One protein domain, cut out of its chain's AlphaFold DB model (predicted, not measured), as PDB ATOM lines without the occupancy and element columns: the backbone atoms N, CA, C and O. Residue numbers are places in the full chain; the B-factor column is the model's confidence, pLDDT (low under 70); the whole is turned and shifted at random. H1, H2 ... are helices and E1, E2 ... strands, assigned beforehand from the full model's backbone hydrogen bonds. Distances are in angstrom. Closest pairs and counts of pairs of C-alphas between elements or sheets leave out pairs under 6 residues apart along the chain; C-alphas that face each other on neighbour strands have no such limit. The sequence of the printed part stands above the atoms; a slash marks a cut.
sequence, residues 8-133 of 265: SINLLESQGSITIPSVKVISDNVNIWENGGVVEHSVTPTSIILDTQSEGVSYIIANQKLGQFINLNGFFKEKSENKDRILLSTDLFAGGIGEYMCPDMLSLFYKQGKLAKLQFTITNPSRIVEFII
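What this domain is: This is residues 8 to 133 of the 265 residues of the protein "TerB family tellurite resistance protein" of Bacteroides sp. AF39-16AC (UniProt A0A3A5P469). Look for two sheets face to face with their strands crossed: a twisted sheet of seven strands, and a smaller sheet of four strands, E2, E5, E6 and E7, that covers one of its faces. The chain turns a sharp corner from one sheet into the other where E2 runs on into E3 and where E7 runs on into E8; the short E1 lies beside edge strand E8, and the small helix H1 only grazes both sheets. The printed part has 126 residues, with twelve named strands and one named helix in the order E1 to E6, H1, E7 to E12, and its class is mostly strand. The large sheet runs E4 - E3 - E12 - E11 - E10 - E9 - E8 and the small one E2 - E5 - E6 - E7, all antiparallel in both. The whole is compact, with a radius of gyration of the C-alphas of 13.8 A, and spans 39 by 32 by 24 A.

How they stand to each other: Begin in the large sheet with E11, residues 114 to 122. On one side of it find E12, residues 127 to 132, with N 120 and O 129 within hydrogen-bond range at 2.9 A. Next comes E3, residues 29 to 34, where N 33 and O 128 are 2.8 A apart; then the edge strand E4, residues 37 to 42, where N 32 and O 40 are 2.9 A apart. On the other side of E11 find E10, residues 105 to 111, with N 107 and O 119 at 2.8 A. Beyond it come E9, residues 85 to 89, with N 88 and O 106 at 2.8 A, and the edge strand E8, residues 78 to 83, with N 80 and O 87 at 2.8 A. E8, E9, E10, E11 and E12 form a meander, each strand the antiparallel neighbour of the one before. From edge to edge of this sheet the strands' lines turn by 107 degrees. In the small sheet, E5, residues 46 to 53, has E2, residues 23 to 27, as its neighbour, with N 25 and O 48 at 2.9 A. E5 and E6, residues 56 to 61, form a hairpin, with N 51 and O 58 at 3.0 A; E7, residues 73 to 76, follows at the edge, with N 76 and O 57 at 2.9 A. The two sheets form a sandwich, two sheets face to face: the facing parts are 10.0 A centre to centre, and the strands cross at 84 degrees. E2 meets E3 only through their link and runs on into it at 83 degrees; E7 does the same with E8, at 74 degrees. H1, residues 64 to 68, has 0 of 1 O i to N i+4 pairs within hydrogen-bond range and 1 of 2 O i to N i+3 pairs. E1, residues 8 to 10, pairs with no named strand; its closest C-alpha to E8 is that of Asn 10, 4.8 A from that of Glu 81.

Where its parts are: Find C-alpha 114 at (-1.172, 62.543, 252.088); from there E11, the longest strand, runs 24.3 A to C-alpha 122 at (0.583, 38.641, 256.182). E5 measures 22.6 A from first to last C-alpha, E10 20.1 A and E6 17.0 A. E1 begins at C-alpha 8, (-15.270, 55.389, 245.900), and E12 ends at C-alpha 132, (2.327, 55.234, 261.103).

The domain as a whole: The two C-alphas farthest apart, those of Gln 15 and Lys 65, are 39.5 A apart. The printed part has no cut. Look for the long links at residues 11 to 22 and 90 to 104; the other links are tight. The mean pLDDT of the printed part is 89.6, and residues 93 to 97 are under 70.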
ATOM      1  N   SER A   8     -14.188  56.171 246.498       90.75
ATOM      2  CA  SER A   8     -15.270  55.389 245.900       90.75
ATOM      3  C   SER A   8     -14.967  53.894 246.015       90.75
ATOM      4  O   SER A   8     -13.819  53.484 246.138       90.75
ATOM      5  N   ILE A   9     -15.997  53.048 245.982       93.38
ATOM      6  CA  ILE A   9     -15.765  51.602 245.911       93.38
ATOM      7  C   ILE A   9     -15.411  51.262 244.464       93.38
ATOM      8  O   ILE A   9     -16.260  51.361 243.579       93.38
ATOM      9  N   ASN A  10     -14.169  50.844 244.242       92.12
ATOM     10  CA  ASN A  10     -13.657  50.409 242.949       92.12
ATOM     11  C   ASN A  10     -12.821  49.145 243.160       92.12
ATOM     12  O   ASN A  10     -11.605  49.200 243.326       92.12
ATOM     13  N   LEU A  11     -13.496  47.999 243.248       92.50
ATOM     14  CA  LEU A  11     -12.826  46.715 243.446       92.50
ATOM     15  C   LEU A  11     -12.146  46.294 242.146       92.50
ATOM     16  O   LEU A  11     -12.812  46.227 241.111       92.50
ATOM     17  N   LEU A  12     -10.849  46.000 242.226       89.69
ATOM     18  CA  LEU A  12     -10.026  45.502 241.120       89.69
ATOM     19  C   LEU A  12     -10.148  46.347 239.853       89.69
ATOM     20  O   LEU A  12     -10.290  45.821 238.753       89.69
ATOM     21  N   GLU A  13     -10.155  47.669 240.037       89.38
ATOM     22  CA  GLU A  13     -10.227  48.654 238.950       89.38
ATOM     23  C   GLU A  13     -11.463  48.488 238.030       89.38
ATOM     24  O   GLU A  13     -11.486  48.966 236.896       89.38
ATOM     25  N   SER A  14     -12.536  47.845 238.518       92.06
ATOM     26  CA  SER A  14     -13.782  47.597 237.768       92.06
ATOM     27  C   SER A  14     -14.539  48.858 237.332       92.06
ATOM     28  O   SER A  14     -15.362  48.789 236.421       92.06
ATOM     29  N   GLN A  15     -14.274  50.002 237.966       90.31
ATOM     30  CA  GLN A  15     -14.840  51.317 237.636       90.31
ATOM     31  C   GLN A  15     -13.807  52.262 236.991       90.31
ATOM     32  O   GLN A  15     -14.053  53.461 236.875       90.31
ATOM     33  N   GLY A  16     -12.658  51.732 236.562       90.19
ATOM     34  CA  GLY A  16     -11.555  52.486 235.969       90.19
ATOM     35  C   GLY A  16     -10.249  52.310 236.740       90.19
ATOM     36  O   GLY A  16     -10.233  51.803 237.863       90.19
ATOM     37  N   SER A  17      -9.147  52.735 236.121       90.56
ATOM     38  CA  SER A  17      -7.806  52.602 236.694       90.56
ATOM     39  C   SER A  17      -7.634  53.417 237.976       90.56
ATOM     40  O   SER A  17      -8.021  54.584 238.043       90.56
ATOM     41  N   ILE A  18      -6.981  52.818 238.968       91.81
ATOM     42  CA  ILE A  18      -6.626  53.446 240.240       91.81
ATOM     43  C   ILE A  18      -5.179  53.925 240.143       91.81
ATOM     44  O   ILE A  18      -4.240  53.146 239.939       91.81
ATOM     45  N   THR A  19      -4.987  55.233 240.304       88.12
ATOM     46  CA  THR A  19      -3.655  55.846 240.266       88.12
ATOM     47  C   THR A  19      -3.073  55.904 241.670       88.12
ATOM     48  O   THR A  19      -3.664  56.499 242.567       88.12
ATOM     49  N   ILE A  20      -1.890  55.318 241.847       89.56
ATOM     50  CA  ILE A  20      -1.134  55.358 243.101       89.56
ATOM     51  C   ILE A  20       0.219  55.991 242.775       89.56
ATOM     52  O   ILE A  20       0.960  55.410 241.982       89.56
ATOM     53  N   PRO A  21       0.556  57.172 243.314       87.06
ATOM     54  CA  PRO A  21       1.863  57.764 243.061       87.06
ATOM     55  C   PRO A  21       2.963  56.899 243.690       87.06
ATOM     56  O   PRO A  21       2.794  56.408 244.809       87.06
ATOM     57  N   SER A  22       4.095  56.739 242.994       88.69
ATOM     58  CA  SER A  22       5.312  56.238 243.641       88.69
ATOM     59  C   SER A  22       5.655  57.172 244.798       88.69
ATOM     60  O   SER A  22       5.592  58.394 244.658       88.69
ATOM     61  N   VAL A  23       5.993  56.609 245.952       85.25
ATOM     62  CA  VAL A  23       6.228  57.395 247.161       85.25
ATOM     63  C   VAL A  23       7.373  56.811 247.969       85.25
ATOM     64  O   VAL A  23       7.499  55.599 248.137       85.25
ATOM     65  N   LYS A  24       8.209  57.698 248.504       82.31
ATOM     66  CA  LYS A  24       9.204  57.367 249.518       82.31
ATOM     67  C   LYS A  24       8.825  58.060 250.813       82.31
ATOM     68  O   LYS A  24       8.679  59.278 250.849       82.31
ATOM     69  N   VAL A  25       8.694  57.278 251.870       80.38
ATOM     70  CA  VAL A  25       8.271  57.745 253.189       80.38
ATOM     71  C   VAL A  25       9.218  57.237 254.257       80.38
ATOM     72  O   VAL A  25       9.941  56.255 254.058       80.38
ATOM     73  N   ILE A  26       9.211  57.913 255.398       75.69
ATOM     74  CA  ILE A  26       9.886  57.466 256.608       75.69
ATOM     75  C   ILE A  26       8.824  57.309 257.689       75.69
ATOM     76  O   ILE A  26       7.940  58.148 257.832       75.69
ATOM     77  N   SER A  27       8.902  56.206 258.422       78.50
ATOM     78  CA  SER A  27       8.099  55.971 259.615       78.50
ATOM     79  C   SER A  27       9.035  55.646 260.770       78.50
ATOM     80  O   SER A  27       9.870  54.750 260.662       78.50
ATOM     81  N   ASP A  28       8.912  56.386 261.866       75.69
ATOM     82  CA  ASP A  28       9.562  56.110 263.148       75.69
ATOM     83  C   ASP A  28       8.574  55.514 264.163       75.69
ATOM     84  O   ASP A  28       8.817  55.552 265.363       75.69
ATOM     85  N   ASN A  29       7.458  54.954 263.687       83.69
ATOM     86  CA  ASN A  29       6.452  54.303 264.516       83.69
ATOM     87  C   ASN A  29       5.880  53.090 263.778       83.69
ATOM     88  O   ASN A  29       5.014  53.214 262.905       83.69
ATOM     89  N   VAL A  30       6.407  51.919 264.136       91.44
ATOM     90  CA  VAL A  30       6.042  50.636 263.543       91.44
ATOM     91  C   VAL A  30       5.444  49.733 264.612       91.44
ATOM     92  O   VAL A  30       6.113  49.415 265.595       91.44
ATOM     93  N   ASN A  31       4.211  49.280 264.396       95.06
ATOM     94  CA  ASN A  31       3.547  48.297 265.247       95.06
ATOM     95  C   ASN A  31       3.513  46.947 264.537       95.06
ATOM     96  O   ASN A  31       3.038  46.848 263.403       95.06
ATOM     97  N   ILE A  32       3.978  45.899 265.213       97.00
ATOM     98  CA  ILE A  32       3.852  44.523 264.740       97.00
ATOM     99  C   ILE A  32       2.773  43.837 265.563       97.00
ATOM    100  O   ILE A  32       2.888  43.704 266.781       97.00
ATOM    101  N   TRP A  33       1.728  43.392 264.878       97.25
ATOM    102  CA  TRP A  33       0.596  42.692 265.459       97.25
ATOM    103  C   TRP A  33       0.612  41.239 265.029       97.25
ATOM    104  O   TRP A  33       0.740  40.953 263.842       97.25
ATOM    105  N   GLU A  34       0.398  40.327 265.961       94.69
ATOM    106  CA  GLU A  34       0.289  38.899 265.690       94.69
ATOM    107  C   GLU A  34      -0.884  38.338 266.488       94.69
ATOM    108  O   GLU A  34      -1.036  38.631 267.676       94.69
ATOM    109  N   ASN A  35      -1.766  37.585 265.824       89.94
ATOM    110  CA  ASN A  35      -2.968  37.005 266.440       89.94
ATOM    111  C   ASN A  35      -3.839  38.020 267.220       89.94
ATOM    112  O   ASN A  35      -4.437  37.696 268.245       89.94
ATOM    113  N   GLY A  36      -3.912  39.263 266.733       86.06
ATOM    114  CA  GLY A  36      -4.738  40.329 267.312       86.06
ATOM    115  C   GLY A  36      -4.103  41.116 268.466       86.06
ATOM    116  O   GLY A  36      -4.747  42.031 268.978       86.06
ATOM    117  N   GLY A  37      -2.862  40.816 268.864       90.75
ATOM    118  CA  GLY A  37      -2.113  41.576 269.872       90.75
ATOM    119  C   GLY A  37      -0.847  42.217 269.303       90.75
ATOM    120  O   GLY A  37      -0.259  41.685 268.367       90.75
ATOM    121  N   VAL A  38      -0.411  43.346 269.870       93.12
ATOM    122  CA  VAL A  38       0.905  43.931 269.556       93.12
ATOM    123  C   VAL A  38       1.986  43.056 270.188       93.12
ATOM    124  O   VAL A  38       1.975  42.852 271.400       93.12
ATOM    125  N   VAL A  39       2.913  42.555 269.375       94.75
ATOM    126  CA  VAL A  39       4.045  41.728 269.826       94.75
ATOM    127  C   VAL A  39       5.370  42.483 269.829       94.75
ATOM    128  O   VAL A  39       6.278  42.101 270.555       94.75
ATOM    129  N   GLU A  40       5.477  43.560 269.052       92.00
ATOM    130  CA  GLU A  40       6.675  44.396 268.985       92.00
ATOM    131  C   GLU A  40       6.293  45.820 268.566       92.00
ATOM    132  O   GLU A  40       5.352  46.032 267.793       92.00
ATOM    133  N   HIS A  41       7.044  46.797 269.071       89.88
ATOM    134  CA  HIS A  41       6.905  48.200 268.707       89.88
ATOM    135  C   HIS A  41       8.289  48.793 268.449       89.88
ATOM    136  O   HIS A  41       9.134  48.848 269.340       89.88
ATOM    137  N   SER A  42       8.518  49.264 267.225       78.88
ATOM    138  CA  SER A  42       9.793  49.854 266.827       78.88
ATOM    139  C   SER A  42       9.642  51.344 266.570       78.88
ATOM    140  O   SER A  42       8.892  51.758 265.686       78.88
ATOM    141  N   VAL A  43      10.475  52.127 267.259       74.31
ATOM    142  CA  VAL A  43      10.651  53.566 267.011       74.31
ATOM    143  C   VAL A  43      11.847  53.896 266.110       74.31
ATOM    144  O   VAL A  43      12.256  55.046 265.975       74.31
ATOM    145  N   THR A  44      12.465  52.878 265.497       70.50
ATOM    146  CA  THR A  44      13.600  53.079 264.584       70.50
ATOM    147  C   THR A  44      13.103  53.674 263.262       70.50
ATOM    148  O   THR A  44      12.297  53.013 262.594       70.50
ATOM    149  N   PRO A  45      13.607  54.850 262.827       72.81
ATOM    150  CA  PRO A  45      13.250  55.432 261.538       72.81
ATOM    151  C   PRO A  45      13.476  54.441 260.395       72.81
ATOM    152  O   PRO A  45      14.587  53.965 260.162       72.81
ATOM    153  N   THR A  46      12.400  54.119 259.689       74.31
ATOM    154  CA  THR A  46      12.367  53.106 258.639       74.31
ATOM    155  C   THR A  46      11.907  53.749 257.343       74.31
ATOM    156  O   THR A  46      10.785  54.244 257.258       74.31
ATOM    157  N   SER A  47      12.771  53.744 256.324       80.88
ATOM    158  CA  SER A  47      12.376  54.173 254.981       80.88
ATOM    159  C   SER A  47      11.575  53.066 254.298       80.88
ATOM    160  O   SER A  47      12.030  51.920 254.249       80.88
ATOM    161  N   ILE A  48      10.408  53.430 253.768       88.44
ATOM    162  CA  ILE A  48       9.585  52.590 252.898       88.44
ATOM    163  C   ILE A  48       9.510  53.262 251.530       88.44
ATOM    164  O   ILE A  48       9.265  54.467 251.431       88.44
ATOM    165  N   ILE A  49       9.741  52.486 250.479       86.38
ATOM    166  CA  ILE A  49       9.602  52.924 249.091       86.38
ATOM    167  C   ILE A  49       8.477  52.104 248.480       86.38
ATOM    168  O   ILE A  49       8.534  50.878 248.535       86.38
ATOM    169  N   LEU A  50       7.480  52.779 247.916       94.44
ATOM    170  CA  LEU A  50       6.511  52.195 246.997       94.44
ATOM    171  C   LEU A  50       6.830  52.708 245.599       94.44
ATOM    172  O   LEU A  50       6.853  53.921 245.381       94.44
ATOM    173  N   ASP A  51       7.066  51.797 244.666       92.81
ATOM    174  CA  ASP A  51       7.301  52.144 243.269       92.81
ATOM    175  C   ASP A  51       6.189  51.566 242.392       92.81
ATOM    176  O   ASP A  51       6.052  50.345 242.253       92.81
ATOM    177  N   THR A  52       5.364  52.462 241.848       92.88
ATOM    178  CA  THR A  52       4.230  52.133 240.989       92.88
ATOM    179  C   THR A  52       4.686  51.969 239.547       92.88
ATOM    180  O   THR A  52       5.237  52.878 238.931       92.88
ATOM    181  N   GLN A  53       4.365  50.813 238.983       89.44
ATOM    182  CA  GLN A  53       4.662  50.419 237.613       89.44
ATOM    183  C   GLN A  53       3.357  50.054 236.889       89.44
ATOM    184  O   GLN A  53       2.284  49.966 237.495       89.44
ATOM    185  N   SER A  54       3.424  49.834 235.574       84.75
ATOM    186  CA  SER A  54       2.248  49.440 234.782       84.75
ATOM    187  C   SER A  54       1.625  48.125 235.255       84.75
ATOM    188  O   SER A  54       0.416  47.956 235.158       84.75
ATOM    189  N   GLU A  55       2.444  47.211 235.777       86.31
ATOM    190  CA  GLU A  55       2.023  45.868 236.188       86.31
ATOM    191  C   GLU A  55       1.573  45.790 237.658       86.31
ATOM    192  O   GLU A  55       1.076  44.752 238.089       86.31
ATOM    193  N   GLY A  56       1.763  46.856 238.449       92.25
ATOM    194  CA  GLY A  56       1.494  46.827 239.888       92.25
ATOM    195  C   GLY A  56       2.331  47.813 240.701       92.25
ATOM    196  O   GLY A  56       2.767  48.844 240.198       92.25
ATOM    197  N   VAL A  57       2.524  47.518 241.981       96.50
ATOM    198  CA  VAL A  57       3.281  48.345 242.928       96.50
ATOM    199  C   VAL A  57       4.292  47.465 243.648       96.50
ATOM    200  O   VAL A  57       3.913  46.516 244.337       96.50
ATOM    201  N   SER A  58       5.577  47.783 243.507       97.19
ATOM    202  CA  SER A  58       6.634  47.150 244.299       97.19
ATOM    203  C   SER A  58       6.839  47.891 245.617       97.19
ATOM    204  O   SER A  58       6.553  49.086 245.716       97.19
ATOM    205  N   TYR A  59       7.339  47.189 246.632       97.00
ATOM    206  CA  TYR A  59       7.717  47.807 247.898       97.00
ATOM    207  C   TYR A  59       9.117  47.390 248.347       97.00
ATOM    208  O   TYR A  59       9.569  46.278 248.074       97.00
ATOM    209  N   ILE A  60       9.785  48.290 249.072       92.50
ATOM    210  CA  ILE A  60      11.057  48.044 249.758       92.50
ATOM    211  C   ILE A  60      10.994  48.670 251.155       92.50
ATOM    212  O   ILE A  60      10.674  49.850 251.295       92.50
ATOM    213  N   ILE A  61      11.349  47.896 252.181       92.31
ATOM    214  CA  ILE A  61      11.471  48.318 253.581       92.31
ATOM    215  C   ILE A  61      12.954  48.263 253.965       92.31
ATOM    216  O   ILE A  61      13.571  47.200 253.981       92.31
ATOM    217  N   ALA A  62      13.551  49.411 254.287       81.00
ATOM    218  CA  ALA A  62      15.000  49.503 254.490       81.00
ATOM    219  C   ALA A  62      15.494  48.884 255.814       81.00
ATOM    220  O   ALA A  62      16.662  48.499 255.928       81.00
ATOM    221  N   ASN A  63      14.630  48.796 256.829       81.00
ATOM    222  CA  ASN A  63      15.009  48.340 258.164       81.00
ATOM    223  C   ASN A  63      15.135  46.812 258.227       81.00
ATOM    224  O   ASN A  63      14.153  46.096 258.413       81.00
ATOM    225  N   GLN A  64      16.376  46.327 258.145       86.44
ATOM    226  CA  GLN A  64      16.699  44.896 258.141       86.44
ATOM    227  C   GLN A  64      16.217  44.149 259.392       86.44
ATOM    228  O   GLN A  64      15.910  42.962 259.309       86.44
ATOM    229  N   LYS A  65      16.089  44.827 260.544       85.75
ATOM    230  CA  LYS A  65      15.589  44.196 261.776       85.75
ATOM    231  C   LYS A  65      14.136  43.741 261.641       85.75
ATOM    232  O   LYS A  65      13.748  42.775 262.284       85.75
ATOM    233  N   LEU A  66      13.345  44.392 260.783       93.25
ATOM    234  CA  LEU A  66      11.964  43.982 260.515       93.25
ATOM    235  C   LEU A  66      11.881  42.696 259.682       93.25
ATOM    236  O   LEU A  66      10.817  42.088 259.633       93.25
ATOM    237  N   GLY A  67      12.994  42.232 259.101       93.62
ATOM    238  CA  GLY A  67      13.055  40.999 258.312       93.62
ATOM    239  C   GLY A  67      12.664  39.740 259.092       93.62
ATOM    240  O   GLY A  67      12.271  38.749 258.490       93.62
ATOM    241  N   GLN A  68      12.707  39.780 260.428       94.44
ATOM    242  CA  GLN A  68      12.197  38.698 261.279       94.44
ATOM    243  C   GLN A  68      10.659  38.647 261.352       94.44
ATOM    244  O   GLN A  68      10.092  37.645 261.780       94.44
ATOM    245  N   PHE A  69       9.977  39.715 260.929       95.50
ATOM    246  CA  PHE A  69       8.521  39.850 260.992       95.50
ATOM    247  C   PHE A  69       7.859  39.889 259.613       95.50
ATOM    248  O   PHE A  69       6.728  39.428 259.477       95.50
ATOM    249  N   ILE A  70       8.539  40.426 258.604       97.00
ATOM    250  CA  ILE A  70       7.975  40.702 257.282       97.00
ATOM    251  C   ILE A  70       9.049  40.552 256.205       97.00
ATOM    252  O   ILE A  70      10.193  40.960 256.407       97.00
ATOM    253  N   ASN A  71       8.685  39.998 255.049       97.69
ATOM    254  CA  ASN A  71       9.536  40.072 253.868       97.69
ATOM    255  C   ASN A  71       9.727  41.545 253.467       97.69
ATOM    256  O   ASN A  71       8.766  42.289 253.311       97.69
ATOM    257  N   LEU A  72      10.977  41.987 253.349       96.19
ATOM    258  CA  LEU A  72      11.316  43.405 253.219       96.19
ATOM    259  C   LEU A  72      11.107  43.959 251.809       96.19
ATOM    260  O   LEU A  72      11.241  45.165 251.608       96.19
ATOM    261  N   ASN A  73      10.824  43.106 250.832       97.44
ATOM    262  CA  ASN A  73      10.521  43.517 249.473       97.44
ATOM    263  C   ASN A  73       9.510  42.574 248.824       97.44
ATOM    264  O   ASN A  73       9.386  41.409 249.200       97.44
ATOM    265  N   GLY A  74       8.782  43.095 247.845       95.81
ATOM    266  CA  GLY A  74       7.791  42.327 247.110       95.81
ATOM    267  C   GLY A  74       6.983  43.196 246.161       95.81
ATOM    268  O   GLY A  74       7.358  44.332 245.860       95.81
ATOM    269  N   PHE A  75       5.876  42.643 245.675       95.38
ATOM    270  CA  PHE A  75       5.093  43.236 244.599       95.38
ATOM    271  C   PHE A  75       3.607  42.920 244.744       95.38
ATOM    272  O   PHE A  75       3.244  41.776 244.999       95.38
ATOM    273  N   PHE A  76       2.754  43.917 244.519       95.25
ATOM    274  CA  PHE A  76       1.302  43.776 244.473       95.25
ATOM    275  C   PHE A  76       0.797  44.110 243.077       95.25
ATOM    276  O   PHE A  76       1.079  45.189 242.559       95.25
ATOM    277  N   LYS A  77       0.030  43.203 242.476       93.06
ATOM    278  CA  LYS A  77      -0.454  43.345 241.095       93.06
ATOM    279  C   LYS A  77      -1.861  43.948 241.025       93.06
ATOM    280  O   LYS A  77      -2.232  44.565 240.036       93.06
ATOM    281  N   GLU A  78      -2.646  43.782 242.087       93.94
ATOM    282  CA  GLU A  78      -4.059  44.155 242.134       93.94
ATOM    283  C   GLU A  78      -4.281  45.402 242.985       93.94
ATOM    284  O   GLU A  78      -3.679  45.544 244.052       93.94
ATOM    285  N   LYS A  79      -5.182  46.282 242.534       94.38
ATOM    286  CA  LYS A  79      -5.528  47.547 243.194       94.38
ATOM    287  C   LYS A  79      -7.030  47.626 243.419       94.38
ATOM    288  O   LYS A  79      -7.814  47.240 242.561       94.38
ATOM    289  N   SER A  80      -7.451  48.128 244.569       93.62
ATOM    290  CA  SER A  80      -8.858  48.370 244.881       93.62
ATOM    291  C   SER A  80      -9.012  49.624 245.729       93.62
ATOM    292  O   SER A  80      -8.223  49.851 246.637       93.62
ATOM    293  N   GLU A  81     -10.057  50.404 245.494       93.94
ATOM    294  CA  GLU A  81     -10.477  51.465 246.412       93.94
ATOM    295  C   GLU A  81     -11.630  50.963 247.278       93.94
ATOM    296  O   GLU A  81     -12.576  50.334 246.789       93.94
ATOM    297  N   ASN A  82     -11.550  51.218 248.583       89.19
ATOM    298  CA  ASN A  82     -12.580  50.818 249.528       89.19
ATOM    299  C   ASN A  82     -12.695  51.827 250.667       89.19
ATOM    300  O   ASN A  82     -12.010  51.690 251.678       89.19
ATOM    301  N   LYS A  83     -13.612  52.791 250.519       91.50
ATOM    302  CA  LYS A  83     -13.983  53.775 251.544       91.50
ATOM    303  C   LYS A  83     -12.771  54.464 252.163       91.50
ATOM    304  O   LYS A  83     -12.331  55.456 251.629       91.50
ATOM    305  N   ASP A  84     -12.217  53.963 253.256       93.69
ATOM    306  CA  ASP A  84     -11.137  54.614 253.998       93.69
ATOM    307  C   ASP A  84      -9.720  54.320 253.484       93.69
ATOM    308  O   ASP A  84      -8.750  54.869 254.015       93.69
ATOM    309  N   ARG A  85      -9.576  53.446 252.480       94.75
ATOM    310  CA  ARG A  85      -8.263  53.000 252.008       94.75
ATOM    311  C   ARG A  85      -8.207  52.656 250.529       94.75
ATOM    312  O   ARG A  85      -9.208  52.289 249.909       94.75
ATOM    313  N   ILE A  86      -6.980  52.646 250.026       96.19
ATOM    314  CA  ILE A  86      -6.598  51.920 248.816       96.19
ATOM    315  C   ILE A  86      -5.971  50.592 249.257       96.19
ATOM    316  O   ILE A  86      -5.081  50.570 250.106       96.19
ATOM    317  N   LEU A  87      -6.462  49.481 248.721       95.56
ATOM    318  CA  LEU A  87      -5.991  48.127 248.989       95.56
ATOM    319  C   LEU A  87      -5.197  47.610 247.791       95.56
ATOM    320  O   LEU A  87      -5.696  47.571 246.668       95.56
ATOM    321  N   LEU A  88      -3.980  47.171 248.064       95.31
ATOM    322  CA  LEU A  88      -3.109  46.442 247.159       95.31
ATOM    323  C   LEU A  88      -3.104  44.964 247.546       95.31
ATOM    324  O   LEU A  88      -3.112  44.655 248.738       95.31
ATOM    325  N   SER A  89      -3.098  44.064 246.563       93.81
ATOM    326  CA  SER A  89      -3.135  42.614 246.796       93.81
ATOM    327  C   SER A  89      -2.257  41.836 245.812       93.81
ATOM    328  O   SER A  89      -2.027  42.261 244.672       93.81
ATOM    329  N   THR A  90      -1.747  40.688 246.257       91.75
ATOM    330  CA  THR A  90      -1.091  39.700 245.392       91.75
ATOM    331  C   THR A  90      -2.093  38.768 244.716       91.75
ATOM    332  O   THR A  90      -1.812  38.292 243.616       91.75
ATOM    333  N   ASP A  91      -3.225  38.481 245.370       85.31
ATOM    334  CA  ASP A  91      -4.273  37.575 244.880       85.31
ATOM    335  C   ASP A  91      -5.573  37.690 245.707       85.31
ATOM    336  O   ASP A  91      -5.849  36.897 246.612       85.31
ATOM    337  N   LEU A  92      -6.380  38.719 245.432       80.88
ATOM    338  CA  LEU A  92      -7.607  39.022 246.174       80.88
ATOM    339  C   LEU A  92      -8.690  37.944 245.978       80.88
ATOM    340  O   LEU A  92      -9.517  37.739 246.866       80.88
ATOM    341  N   PHE A  93      -8.699  37.248 244.835       69.81
ATOM    342  CA  PHE A  93      -9.732  36.262 244.500       69.81
ATOM    343  C   PHE A  93      -9.410  34.833 244.942       69.81
ATOM    344  O   PHE A  93     -10.347  34.087 245.230       69.81
ATOM    345  N   ALA A  94      -8.139  34.430 245.040       65.81
ATOM    346  CA  ALA A  94      -7.796  33.067 245.461       65.81
ATOM    347  C   ALA A  94      -7.907  32.823 246.977       65.81
ATOM    348  O   ALA A  94      -7.525  31.760 247.466       65.81
ATOM    349  N   GLY A  95      -8.440  33.783 247.741       59.00
ATOM    350  CA  GLY A  95      -8.676  33.625 249.177       59.00
ATOM    351  C   GLY A  95      -7.434  33.812 250.050       59.00
ATOM    352  O   GLY A  95      -7.462  33.412 251.211       59.00
ATOM    353  N   GLY A  96      -6.366  34.423 249.521       55.38
ATOM    354  CA  GLY A  96      -5.256  34.923 250.333       55.38
ATOM    355  C   GLY A  96      -4.441  33.844 251.047       55.38
ATOM    356  O   GLY A  96      -4.055  34.044 252.196       55.38
ATOM    357  N   ILE A  97      -4.153  32.703 250.404       67.88
ATOM    358  CA  ILE A  97      -3.122  31.786 250.923       67.88
ATOM    359  C   ILE A  97      -1.766  32.489 250.777       67.88
ATOM    360  O   ILE A  97      -1.071  32.337 249.776       67.88
ATOM    361  N   GLY A  98      -1.436  33.319 251.765       77.00
ATOM    362  CA  GLY A  98      -0.185  34.056 251.820       77.00
ATOM    363  C   GLY A  98       0.995  33.104 251.971       77.00
ATOM    364  O   GLY A  98       0.961  32.154 252.763       77.00
ATOM    365  N   GLU A  99       2.055  33.361 251.210       90.00
ATOM    366  CA  GLU A  99       3.349  32.733 251.456       90.00
ATOM    367  C   GLU A  99       3.860  33.147 252.847       90.00
ATOM    368  O   GLU A  99       3.569  34.236 253.345       90.00
ATOM    369  N   TYR A 100       4.593  32.250 253.506       92.44
ATOM    370  CA  TYR A 100       5.086  32.494 254.856       92.44
ATOM    371  C   TYR A 100       5.923  33.783 254.914       92.44
ATOM    372  O   TYR A 100       6.900  33.926 254.187       92.44
ATOM    373  N   MET A 101       5.537  34.709 255.798       92.62
ATOM    374  CA  MET A 101       6.142  36.039 255.988       92.62
ATOM    375  C   MET A 101       6.026  37.016 254.808       92.62
ATOM    376  O   MET A 101       6.453  38.167 254.941       92.62
ATOM    377  N   CYS A 102       5.426  36.615 253.690       94.31
ATOM    378  CA  CYS A 102       5.198  37.486 252.546       94.31
ATOM    379  C   CYS A 102       3.858  38.222 252.712       94.31
ATOM    380  O   CYS A 102       2.823  37.575 252.878       94.31
ATOM    381  N   PRO A 103       3.844  39.562 252.661       95.38
ATOM    382  CA  PRO A 103       2.609  40.329 252.614       95.38
ATOM    383  C   PRO A 103       1.756  39.953 251.403       95.38
ATOM    384  O   PRO A 103       2.209  40.066 250.266       95.38
ATOM    385  N   ASP A 104       0.513  39.559 251.653       93.06
ATOM    386  CA  ASP A 104      -0.492  39.310 250.612       93.06
ATOM    387  C   ASP A 104      -1.366  40.540 250.350       93.06
ATOM    388  O   ASP A 104      -1.883  40.708 249.245       93.06
ATOM    389  N   MET A 105      -1.459  41.452 251.324       95.31
ATOM    390  CA  MET A 105      -2.157  42.724 251.170       95.31
ATOM    391  C   MET A 105      -1.362  43.902 251.732       95.31
ATOM    392  O   MET A 105      -0.697  43.803 252.765       95.31
ATOM    393  N   LEU A 106      -1.527  45.063 251.101       96.62
ATOM    394  CA  LEU A 106      -1.060  46.354 251.595       96.62
ATOM    395  C   LEU A 106      -2.215  47.359 251.568       96.62
ATOM    396  O   LEU A 106      -2.763  47.679 250.520       96.62
ATOM    397  N   SER A 107      -2.597  47.860 252.739       97.19
ATOM    398  CA  SER A 107      -3.586  48.931 252.875       97.19
ATOM    399  C   SER A 107      -2.896  50.283 253.020       97.19
ATOM    400  O   SER A 107      -2.048  50.464 253.896       97.19
ATOM    401  N   LEU A 108      -3.286  51.228 252.172       97.12
ATOM    402  CA  LEU A 108      -2.822  52.609 252.160       97.12
ATOM    403  C   LEU A 108      -3.940  53.512 252.671       97.12
ATOM    404  O   LEU A 108      -5.030  53.536 252.096       97.12
ATOM    405  N   PHE A 109      -3.666  54.271 253.727       95.81
ATOM    406  CA  PHE A 109      -4.630  55.214 254.287       95.81
ATOM    407  C   PHE A 109      -4.120  56.637 254.131       95.81
ATOM    408  O   PHE A 109      -2.976  56.926 254.483       95.81
ATOM    409  N   TYR A 110      -4.981  57.531 253.657       93.06
ATOM    410  CA  TYR A 110      -4.633  58.923 253.392       93.06
ATOM    411  C   TYR A 110      -5.359  59.862 254.357       93.06
ATOM    412  O   TYR A 110      -6.448  59.554 254.840       93.06
ATOM    413  N   LYS A 111      -4.737  60.995 254.672       89.81
ATOM    414  CA  LYS A 111      -5.336  62.117 255.395       89.81
ATOM    415  C   LYS A 111      -4.960  63.393 254.650       89.81
ATOM    416  O   LYS A 111      -3.775  63.700 254.522       89.81
ATOM    417  N   GLN A 112      -5.957  64.144 254.190       85.69
ATOM    418  CA  GLN A 112      -5.766  65.389 253.434       85.69
ATOM    419  C   GLN A 112      -4.894  65.197 252.177       85.69
ATOM    420  O   GLN A 112      -4.031  66.019 251.871       85.69
ATOM    421  N   GLY A 113      -5.088  64.086 251.466       86.94
ATOM    422  CA  GLY A 113      -4.365  63.724 250.246       86.94
ATOM    423  C   GLY A 113      -2.950  63.187 250.471       86.94
ATOM    424  O   GLY A 113      -2.257  62.885 249.503       86.94
ATOM    425  N   LYS A 114      -2.504  63.050 251.726       85.69
ATOM    426  CA  LYS A 114      -1.172  62.543 252.088       85.69
ATOM    427  C   LYS A 114      -1.277  61.175 252.741       85.69
ATOM    428  O   LYS A 114      -2.175  60.948 253.548       85.69
ATOM    429  N   LEU A 115      -0.367  60.266 252.414       90.00
ATOM    430  CA  LEU A 115      -0.340  58.922 252.981       90.00
ATOM    431  C   LEU A 115      -0.062  59.029 254.494       90.00
ATOM    432  O   LEU A 115       0.968  59.508 254.931       90.00
ATOM    433  N   ALA A 116      -0.986  58.614 255.342       90.62
ATOM    434  CA  ALA A 116      -0.835  58.710 256.795       90.62
ATOM    435  C   ALA A 116      -0.436  57.373 257.425       90.62
ATOM    436  O   ALA A 116       0.054  57.333 258.554       90.62
ATOM    437  N   LYS A 117      -0.683  56.266 256.717       95.00
ATOM    438  CA  LYS A 117      -0.444  54.925 257.237       95.00
ATOM    439  C   LYS A 117      -0.274  53.904 256.123       95.00
ATOM    440  O   LYS A 117      -1.054  53.904 255.168       95.00
ATOM    441  N   LEU A 118       0.694  53.007 256.297       96.44
ATOM    442  CA  LEU A 118       0.761  51.744 255.563       96.44
ATOM    443  C   LEU A 118       0.446  50.596 256.510       96.44
ATOM    444  O   LEU A 118       0.910  50.583 257.649       96.44
ATOM    445  N   GLN A 119      -0.283  49.602 256.027       97.56
ATOM    446  CA  GLN A 119      -0.527  48.376 256.770       97.56
ATOM    447  C   GLN A 119      -0.310  47.173 255.858       97.56
ATOM    448  O   GLN A 119      -1.123  46.905 254.972       97.56
ATOM    449  N   PHE A 120       0.770  46.441 256.101       97.50
ATOM    450  CA  PHE A 120       1.030  45.160 255.457       97.50
ATOM    451  C   PHE A 120       0.313  44.062 256.230       97.50
ATOM    452  O   PHE A 120       0.452  43.972 257.449       97.50
ATOM    453  N   THR A 121      -0.448  43.233 255.527       95.62
ATOM    454  CA  THR A 121      -1.107  42.055 256.093       95.62
ATOM    455  C   THR A 121      -0.440  40.809 255.535       95.62
ATOM    456  O   THR A 121      -0.219  40.701 254.330       95.62
ATOM    457  N   ILE A 122      -0.089  39.906 256.441       94.75
ATOM    458  CA  ILE A 122       0.583  38.641 256.182       94.75
ATOM    459  C   ILE A 122      -0.322  37.552 256.752       94.75
ATOM    460  O   ILE A 122      -0.387  37.350 257.964       94.75
ATOM    461  N   THR A 123      -1.032  36.829 255.899       91.81
ATOM    462  CA  THR A 123      -2.006  35.812 256.311       91.81
ATOM    463  C   THR A 123      -1.330  34.605 256.965       91.81
ATOM    464  O   THR A 123      -1.912  33.976 257.846       91.81
ATOM    465  N   ASN A 124      -0.062  34.335 256.639       90.94
ATOM    466  CA  ASN A 124       0.747  33.270 257.233       90.94
ATOM    467  C   ASN A 124       2.081  33.843 257.763       90.94
ATOM    468  O   ASN A 124       2.965  34.128 256.953       90.94
ATOM    469  N   PRO A 125       2.260  34.065 259.082       92.19
ATOM    470  CA  PRO A 125       1.565  33.424 260.209       92.19
ATOM    471  C   PRO A 125       0.433  34.250 260.870       92.19
ATOM    472  O   PRO A 125       0.262  34.181 262.080       92.19
ATOM    473  N   SER A 126      -0.360  35.020 260.121       92.38
ATOM    474  CA  SER A 126      -1.376  35.950 260.659       92.38
ATOM    475  C   SER A 126      -0.759  37.118 261.434       92.38
ATOM    476  O   SER A 126      -0.858  37.255 262.658       92.38
ATOM    477  N   ARG A 127      -0.096  37.985 260.673       95.19
ATOM    478  CA  ARG A 127       0.621  39.152 261.168       95.19
ATOM    479  C   ARG A 127       0.211  40.405 260.409       95.19
ATOM    480  O   ARG A 127      -0.035  40.371 259.206       95.19
ATOM    481  N   ILE A 128       0.173  41.526 261.114       97.44
ATOM    482  CA  ILE A 128       0.021  42.852 260.527       97.44
ATOM    483  C   ILE A 128       1.235  43.686 260.921       97.44
ATOM    484  O   ILE A 128       1.588  43.752 262.096       97.44
ATOM    485  N   VAL A 129       1.866  44.336 259.946       97.75
ATOM    486  CA  VAL A 129       2.920  45.326 260.188       97.75
ATOM    487  C   VAL A 129       2.393  46.687 259.765       97.75
ATOM    488  O   VAL A 129       2.147  46.941 258.585       97.75
ATOM    489  N   GLU A 130       2.177  47.546 260.751       97.75
ATOM    490  CA  GLU A 130       1.605  48.875 260.585       97.75
ATOM    491  C   GLU A 130       2.700  49.932 260.720       97.75
ATOM    492  O   GLU A 130       3.416  49.966 261.716       97.75
ATOM    493  N   PHE A 131       2.803  50.806 259.726       94.12
ATOM    494  CA  PHE A 131       3.694  51.958 259.714       94.12
ATOM    495  C   PHE A 131       2.847  53.219 259.821       94.12
ATOM    496  O   PHE A 131       2.127  53.568 258.879       94.12
ATOM    497  N   ILE A 132       2.941  53.917 260.950       90.19
ATOM    498  CA  ILE A 132       2.327  55.234 261.103       90.19
ATOM    499  C   ILE A 132       3.273  56.257 260.491       90.19
ATOM    500  O   ILE A 132       4.442  56.337 260.872       90.19
ATOM    501  N   ILE A 133       2.774  57.025 259.527       83.19
ATOM    502  CA  ILE A 133       3.564  58.045 258.852       83.19
ATOM    503  C   ILE A 133       3.094  59.408 259.342       83.19
ATOM    504  O   ILE A 133       1.923  59.765 259.155       83.19
TER     505      ILE A 133